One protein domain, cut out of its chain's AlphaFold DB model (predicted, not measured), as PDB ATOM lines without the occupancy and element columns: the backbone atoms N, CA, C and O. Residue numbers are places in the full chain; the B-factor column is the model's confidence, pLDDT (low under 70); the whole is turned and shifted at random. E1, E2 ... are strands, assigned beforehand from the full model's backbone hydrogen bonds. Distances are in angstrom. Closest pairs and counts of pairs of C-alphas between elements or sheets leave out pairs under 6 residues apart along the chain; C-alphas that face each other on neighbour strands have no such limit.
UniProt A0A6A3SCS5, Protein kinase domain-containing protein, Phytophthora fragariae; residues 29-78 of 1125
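This is residues 29 to 78 of the 1125 residues of the protein "Protein kinase domain-containing protein" of Phytophthora fragariae (UniProt A0A6A3SCS5). There is little regular structure: one small, strongly twisted antiparallel sheet of four short strands, in the order E1, E2, E4, E3, joined by loops. Of the 50 printed residues, 18 are in named elements, all strand, E1 to E4 in that order along the chain, with no named helix. The whole is compact, with a radius of gyration of the C-alphas of 9.3 A, and spans 24 by 22 by 18 A.

Edge strand E1, residues 36 to 38, and E2, residues 50 to 54, form an antiparallel hairpin at 148 degrees; N 51 and O 38, 2.8 A apart, are within hydrogen-bond range. E2 is antiparallel to E4, residues 71 to 76, at 149 degrees, with N 54 and O 72 within range at 2.8 A. Edge strand E3, residues 65 to 68, forms a hairpin with E4 at 139 degrees, with N 66 and O 73 within range at 2.8 A. E3 is apart from E1 and E2.

E1 begins at C-alpha 36 (-16.571, 38.159, -17.757) and is 6.4 A long. E2 measures 13.7 A, E3 10.1 A and E4 16.1 A, ending at C-alpha 76 (-19.071, 35.172, -30.461).

The farthest C-alphas, of Asp 47 and Asp 58, are 25.3 A apart. The printed part has no cut; the E1 to E2 link is long. Confidence is under 70 at residues 29 to 34, 55 to 57, 59, 61 to 63 and 70.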
ATOM      1  N   ASP A  29     -10.488  26.990 -13.373       49.22
ATOM      2  CA  ASP A  29     -10.805  28.414 -13.389       49.22
ATOM      3  C   ASP A  29     -10.956  28.842 -14.857       49.22
ATOM      4  O   ASP A  29      -9.974  29.119 -15.549       49.22
ATOM      5  N   CYS A  30     -12.195  28.810 -15.348       56.19
ATOM      6  CA  CYS A  30     -12.547  29.222 -16.704       56.19
ATOM      7  C   CYS A  30     -12.277  30.722 -16.901       56.19
ATOM      8  O   CYS A  30     -12.375  31.498 -15.946       56.19
ATOM      9  N   ALA A  31     -11.912  31.107 -18.130       52.78
ATOM     10  CA  ALA A  31     -11.373  32.427 -18.478       52.78
ATOM     11  C   ALA A  31     -12.040  33.597 -17.728       52.78
ATOM     12  O   ALA A  31     -13.242  33.804 -17.838       52.78
ATOM     13  N   ALA A  32     -11.234  34.334 -16.952       55.97
ATOM     14  CA  ALA A  32     -11.587  35.553 -16.212       55.97
ATOM     15  C   ALA A  32     -12.835  35.508 -15.288       55.97
ATOM     16  O   ALA A  32     -13.229  36.545 -14.750       55.97
ATOM     17  N   GLY A  33     -13.416  34.331 -15.029       60.38
ATOM     18  CA  GLY A  33     -14.651  34.161 -14.255       60.38
ATOM     19  C   GLY A  33     -15.909  34.084 -15.131       60.38
ATOM     20  O   GLY A  33     -15.979  34.660 -16.211       60.38
ATOM     21  N   SER A  34     -16.930  33.364 -14.656       67.50
ATOM     22  CA  SER A  34     -18.091  32.950 -15.466       67.50
ATOM     23  C   SER A  34     -19.151  34.034 -15.734       67.50
ATOM     24  O   SER A  34     -20.319  33.709 -15.918       67.50
ATOM     25  N   THR A  35     -18.763  35.308 -15.670       79.06
ATOM     26  CA  THR A  35     -19.584  36.490 -16.009       79.06
ATOM     27  C   THR A  35     -18.734  37.596 -16.662       79.06
ATOM     28  O   THR A  35     -19.123  38.770 -16.683       79.06
ATOM     29  N   THR A  36     -17.546  37.235 -17.166       86.19
ATOM     30  CA  THR A  36     -16.571  38.159 -17.757       86.19
ATOM     31  C   THR A  36     -16.451  37.928 -19.261       86.19
ATOM     32  O   THR A  36     -16.134  36.825 -19.704       86.19
ATOM     33  N   LEU A  37     -16.665  38.984 -20.046       89.94
ATOM     34  CA  LEU A  37     -16.434  39.002 -21.492       89.94
ATOM     35  C   LEU A  37     -14.950  39.294 -21.784       89.94
ATOM     36  O   LEU A  37     -14.380  40.222 -21.209       89.94
ATOM     37  N   THR A  38     -14.308  38.518 -22.660       89.69
ATOM     38  CA  THR A  38     -12.880  38.685 -23.011       89.69
ATOM     39  C   THR A  38     -12.543  38.021 -24.356       89.69
ATOM     40  O   THR A  38     -13.414  37.424 -24.986       89.69
ATOM     41  N   THR A  39     -11.290  38.115 -24.805       88.38
ATOM     42  CA  THR A  39     -10.683  37.223 -25.816       88.38
ATOM     43  C   THR A  39      -9.620  36.288 -25.219       88.38
ATOM     44  O   THR A  39      -9.214  35.320 -25.864       88.38
ATOM     45  N   GLU A  40      -9.133  36.552 -24.000       82.75
ATOM     46  CA  GLU A  40      -8.055  35.772 -23.384       82.75
ATOM     47  C   GLU A  40      -8.557  34.456 -22.768       82.75
ATOM     48  O   GLU A  40      -9.666  34.351 -22.257       82.75
ATOM     49  N   GLY A  41      -7.713  33.419 -22.780       74.94
ATOM     50  CA  GLY A  41      -7.996  32.132 -22.122       74.94
ATOM     51  C   GLY A  41      -8.990  31.205 -22.841       74.94
ATOM     52  O   GLY A  41      -9.150  30.060 -22.426       74.94
ATOM     53  N   CYS A  42      -9.609  31.648 -23.935       76.81
ATOM     54  CA  CYS A  42     -10.660  30.917 -24.646       76.81
ATOM     55  C   CYS A  42     -10.133  30.064 -25.811       76.81
ATOM     56  O   CYS A  42     -10.451  30.296 -26.976       76.81
ATOM     57  N   SER A  43      -9.359  29.021 -25.498       73.06
ATOM     58  CA  SER A  43      -8.725  28.101 -26.466       73.06
ATOM     59  C   SER A  43      -9.677  27.317 -27.389       73.06
ATOM     60  O   SER A  43      -9.207  26.626 -28.294       73.06
ATOM     61  N   GLY A  44     -10.996  27.420 -27.184       72.50
ATOM     62  CA  GLY A  44     -12.028  26.862 -28.061       72.50
ATOM     63  C   GLY A  44     -12.555  27.809 -29.152       72.50
ATOM     64  O   GLY A  44     -13.199  27.326 -30.083       72.50
ATOM     65  N   CYS A  45     -12.301  29.119 -29.059       85.38
ATOM     66  CA  CYS A  45     -12.820  30.129 -29.990       85.38
ATOM     67  C   CYS A  45     -11.809  30.475 -31.108       85.38
ATOM     68  O   CYS A  45     -10.668  30.006 -31.094       85.38
ATOM     69  N   GLY A  46     -12.227  31.252 -32.114       82.62
ATOM     70  CA  GLY A  46     -11.343  31.736 -33.181       82.62
ATOM     71  C   GLY A  46     -10.385  32.851 -32.740       82.62
ATOM     72  O   GLY A  46     -10.574  33.481 -31.701       82.62
ATOM     73  N   ASP A  47      -9.361  33.129 -33.555       84.25
ATOM     74  CA  ASP A  47      -8.468  34.277 -33.337       84.25
ATOM     75  C   ASP A  47      -9.288  35.587 -33.353       84.25
ATOM     76  O   ASP A  47      -9.928  35.899 -34.360       84.25
ATOM     77  N   TYR A  48      -9.228  36.362 -32.263       88.12
ATOM     78  CA  TYR A  48     -10.025  37.581 -32.010       88.12
ATOM     79  C   TYR A  48     -11.541  37.381 -31.812       88.12
ATOM     80  O   TYR A  48     -12.262  38.374 -31.716       88.12
ATOM     81  N   ASP A  49     -12.041  36.143 -31.728       90.06
ATOM     82  CA  ASP A  49     -13.431  35.898 -31.334       90.06
ATOM     83  C   ASP A  49     -13.628  36.257 -29.852       90.06
ATOM     84  O   ASP A  49     -12.805  35.923 -28.997       90.06
ATOM     85  N   LEU A  50     -14.744  36.915 -29.543       90.06
ATOM     86  CA  LEU A  50     -15.126  37.229 -28.167       90.06
ATOM     87  C   LEU A  50     -15.665  35.975 -27.478       90.06
ATOM     88  O   LEU A  50     -16.310  35.141 -28.112       90.06
ATOM     89  N   CYS A  51     -15.453  35.853 -26.172       88.19
ATOM     90  CA  CYS A  51     -15.932  34.718 -25.399       88.19
ATOM     91  C   CYS A  51     -16.506  35.109 -24.036       88.19
ATOM     92  O   CYS A  51     -16.037  36.038 -23.379       88.19
ATOM     93  N   LEU A  52     -17.504  34.335 -23.607       87.00
ATOM     94  CA  LEU A  52     -18.048  34.334 -22.251       87.00
ATOM     95  C   LEU A  52     -17.929  32.918 -21.676       87.00
ATOM     96  O   LEU A  52     -18.397  31.961 -22.295       87.00
ATOM     97  N   GLY A  53     -17.260  32.772 -20.532       78.19
ATOM     98  CA  GLY A  53     -17.100  31.487 -19.846       78.19
ATOM     99  C   GLY A  53     -18.296  31.137 -18.956       78.19
ATOM    100  O   GLY A  53     -18.891  32.015 -18.346       78.19
ATOM    101  N   PHE A  54     -18.603  29.846 -18.826       72.69
ATOM    102  CA  PHE A  54     -19.685  29.311 -17.993       72.69
ATOM    103  C   PHE A  54     -19.159  28.296 -16.974       72.69
ATOM    104  O   PHE A  54     -18.145  27.631 -17.203       72.69
ATOM    105  N   SER A  55     -19.847  28.179 -15.836       67.69
ATOM    106  CA  SER A  55     -19.422  27.340 -14.707       67.69
ATOM    107  C   SER A  55     -19.859  25.876 -14.840       67.69
ATOM    108  O   SER A  55     -19.246  24.985 -14.248       67.69
ATOM    109  N   SER A  56     -20.880  25.612 -15.660       67.06
ATOM    110  CA  SER A  56     -21.264  24.270 -16.091       67.06
ATOM    111  C   SER A  56     -21.680  24.230 -17.564       67.06
ATOM    112  O   SER A  56     -22.141  25.213 -18.141       67.06
ATOM    113  N   ALA A  57     -21.549  23.054 -18.182       65.94
ATOM    114  CA  ALA A  57     -21.953  22.829 -19.572       65.94
ATOM    115  C   ALA A  57     -23.481  22.848 -19.790       65.94
ATOM    116  O   ALA A  57     -23.922  22.842 -20.935       65.94
ATOM    117  N   ASP A  58     -24.278  22.863 -18.714       70.06
ATOM    118  CA  ASP A  58     -25.740  22.978 -18.776       70.06
ATOM    119  C   ASP A  58     -26.209  24.454 -18.836       70.06
ATOM    120  O   ASP A  58     -27.373  24.706 -19.142       70.06
ATOM    121  N   GLU A  59     -25.324  25.429 -18.563       69.75
ATOM    122  CA  GLU A  59     -25.620  26.872 -18.651       69.75
ATOM    123  C   GLU A  59     -25.556  27.404 -20.098       69.75
ATOM    124  O   GLU A  59     -26.416  28.180 -20.511       69.75
ATOM    125  N   CYS A  60     -24.580  26.958 -20.897       73.38
ATOM    126  CA  CYS A  60     -24.417  27.402 -22.285       73.38
ATOM    127  C   CYS A  60     -25.253  26.534 -23.240       73.38
ATOM    128  O   CYS A  60     -24.967  25.349 -23.418       73.38
ATOM    129  N   SER A  61     -26.261  27.114 -23.907       62.56
ATOM    130  CA  SER A  61     -27.115  26.384 -24.860       62.56
ATOM    131  C   SER A  61     -27.208  27.058 -26.238       62.56
ATOM    132  O   SER A  61     -27.951  28.009 -26.451       62.56
ATOM    133  N   GLY A  62     -26.464  26.523 -27.211       67.88
ATOM    134  CA  GLY A  62     -26.430  27.025 -28.589       67.88
ATOM    135  C   GLY A  62     -25.506  26.207 -29.495       67.88
ATOM    136  O   GLY A  62     -24.880  25.245 -29.049       67.88
ATOM    137  N   SER A  63     -25.403  26.586 -30.773       67.31
ATOM    138  CA  SER A  63     -24.370  26.064 -31.689       67.31
ATOM    139  C   SER A  63     -22.968  26.571 -31.357       67.31
ATOM    140  O   SER A  63     -21.983  25.953 -31.754       67.31
ATOM    141  N   ASP A  64     -22.907  27.680 -30.625       76.69
ATOM    142  CA  ASP A  64     -21.721  28.527 -30.488       76.69
ATOM    143  C   ASP A  64     -21.025  28.298 -29.129       76.69
ATOM    144  O   ASP A  64     -20.037  28.946 -28.789       76.69
ATOM    145  N   CYS A  65     -21.534  27.328 -28.359       82.56
ATOM    146  CA  CYS A  65     -20.961  26.834 -27.113       82.56
ATOM    147  C   CYS A  65     -19.854  25.805 -27.395       82.56
ATOM    148  O   CYS A  65     -20.122  24.709 -27.897       82.56
ATOM    149  N   VAL A  66     -18.615  26.123 -27.020       81.44
ATOM    150  CA  VAL A  66     -17.443  25.249 -27.148       81.44
ATOM    151  C   VAL A  66     -16.940  24.848 -25.763       81.44
ATOM    152  O   VAL A  66     -16.697  25.697 -24.910       81.44
ATOM    153  N   ALA A  67     -16.752  23.547 -25.540       76.31
ATOM    154  CA  ALA A  67     -16.168  23.021 -24.308       76.31
ATOM    155  C   ALA A  67     -14.679  22.683 -24.491       76.31
ATOM    156  O   ALA A  67     -14.319  21.969 -25.431       76.31
ATOM    157  N   ASP A  68     -13.834  23.147 -23.567       71.38
ATOM    158  CA  ASP A  68     -12.419  22.778 -23.459       71.38
ATOM    159  C   ASP A  68     -12.050  22.523 -21.988       71.38
ATOM    160  O   ASP A  68     -12.350  23.317 -21.094       71.38
ATOM    161  N   GLY A  69     -11.421  21.377 -21.716       73.00
ATOM    162  CA  GLY A  69     -11.229  20.871 -20.355       73.00
ATOM    163  C   GLY A  69     -12.557  20.642 -19.617       73.00
ATOM    164  O   GLY A  69     -13.452  19.977 -20.136       73.00
ATOM    165  N   ASP A  70     -12.660  21.184 -18.401       69.56
ATOM    166  CA  ASP A  70     -13.896  21.210 -17.603       69.56
ATOM    167  C   ASP A  70     -14.714  22.510 -17.824       69.56
ATOM    168  O   ASP A  70     -15.713  22.728 -17.144       69.56
ATOM    169  N   CYS A  71     -14.296  23.376 -18.759       72.69
ATOM    170  CA  CYS A  71     -14.886  24.692 -19.020       72.69
ATOM    171  C   CYS A  71     -15.727  24.712 -20.298       72.69
ATOM    172  O   CYS A  71     -15.417  24.031 -21.274       72.69
ATOM    173  N   THR A  72     -16.776  25.537 -20.309       79.12
ATOM    174  CA  THR A  72     -17.609  25.796 -21.495       79.12
ATOM    175  C   THR A  72     -17.636  27.293 -21.778       79.12
ATOM    176  O   THR A  72     -17.750  28.086 -20.848       79.12
ATOM    177  N   TYR A  73     -17.517  27.674 -23.046       82.88
ATOM    178  CA  TYR A  73     -17.447  29.059 -23.505       82.88
ATOM    179  C   TYR A  73     -18.474  29.293 -24.610       82.88
ATOM    180  O   TYR A  73     -18.558  28.484 -25.530       82.88
ATOM    181  N   GLN A  74     -19.209  30.402 -24.574       87.12
ATOM    182  CA  GLN A  74     -19.940  30.893 -25.743       87.12
ATOM    183  C   GLN A  74     -18.982  31.730 -26.593       87.12
ATOM    184  O   GLN A  74     -18.526  32.779 -26.140       87.12
ATOM    185  N   CYS A  75     -18.664  31.263 -27.800       88.12
ATOM    186  CA  CYS A  75     -17.802  31.962 -28.750       88.12
ATOM    187  C   CYS A  75     -18.645  32.853 -29.676       88.12
ATOM    188  O   CYS A  75     -19.473  32.368 -30.444       88.12
ATOM    189  N   MET A  76     -18.415  34.161 -29.633       89.44
ATOM    190  CA  MET A  76     -19.071  35.172 -30.461       89.44
ATOM    191  C   MET A  76     -18.124  35.581 -31.592       89.44
ATOM    192  O   MET A  76     -17.187  36.353 -31.374       89.44
ATOM    193  N   SER A  77     -18.343  35.051 -32.799       86.94
ATOM    194  CA  SER A  77     -17.359  35.210 -33.876       86.94
ATOM    195  C   SER A  77     -17.224  36.638 -34.407       86.94
ATOM    196  O   SER A  77     -18.205  37.287 -34.777       86.94
ATOM    197  N   VAL A  78     -15.978  37.104 -34.519       85.75
ATOM    198  CA  VAL A  78     -15.631  38.475 -34.910       85.75
ATOM    199  C   VAL A  78     -15.041  38.501 -36.319       85.75
ATOM    200  O   VAL A  78     -14.088  37.799 -36.650       85.75
TER     201      VAL A  78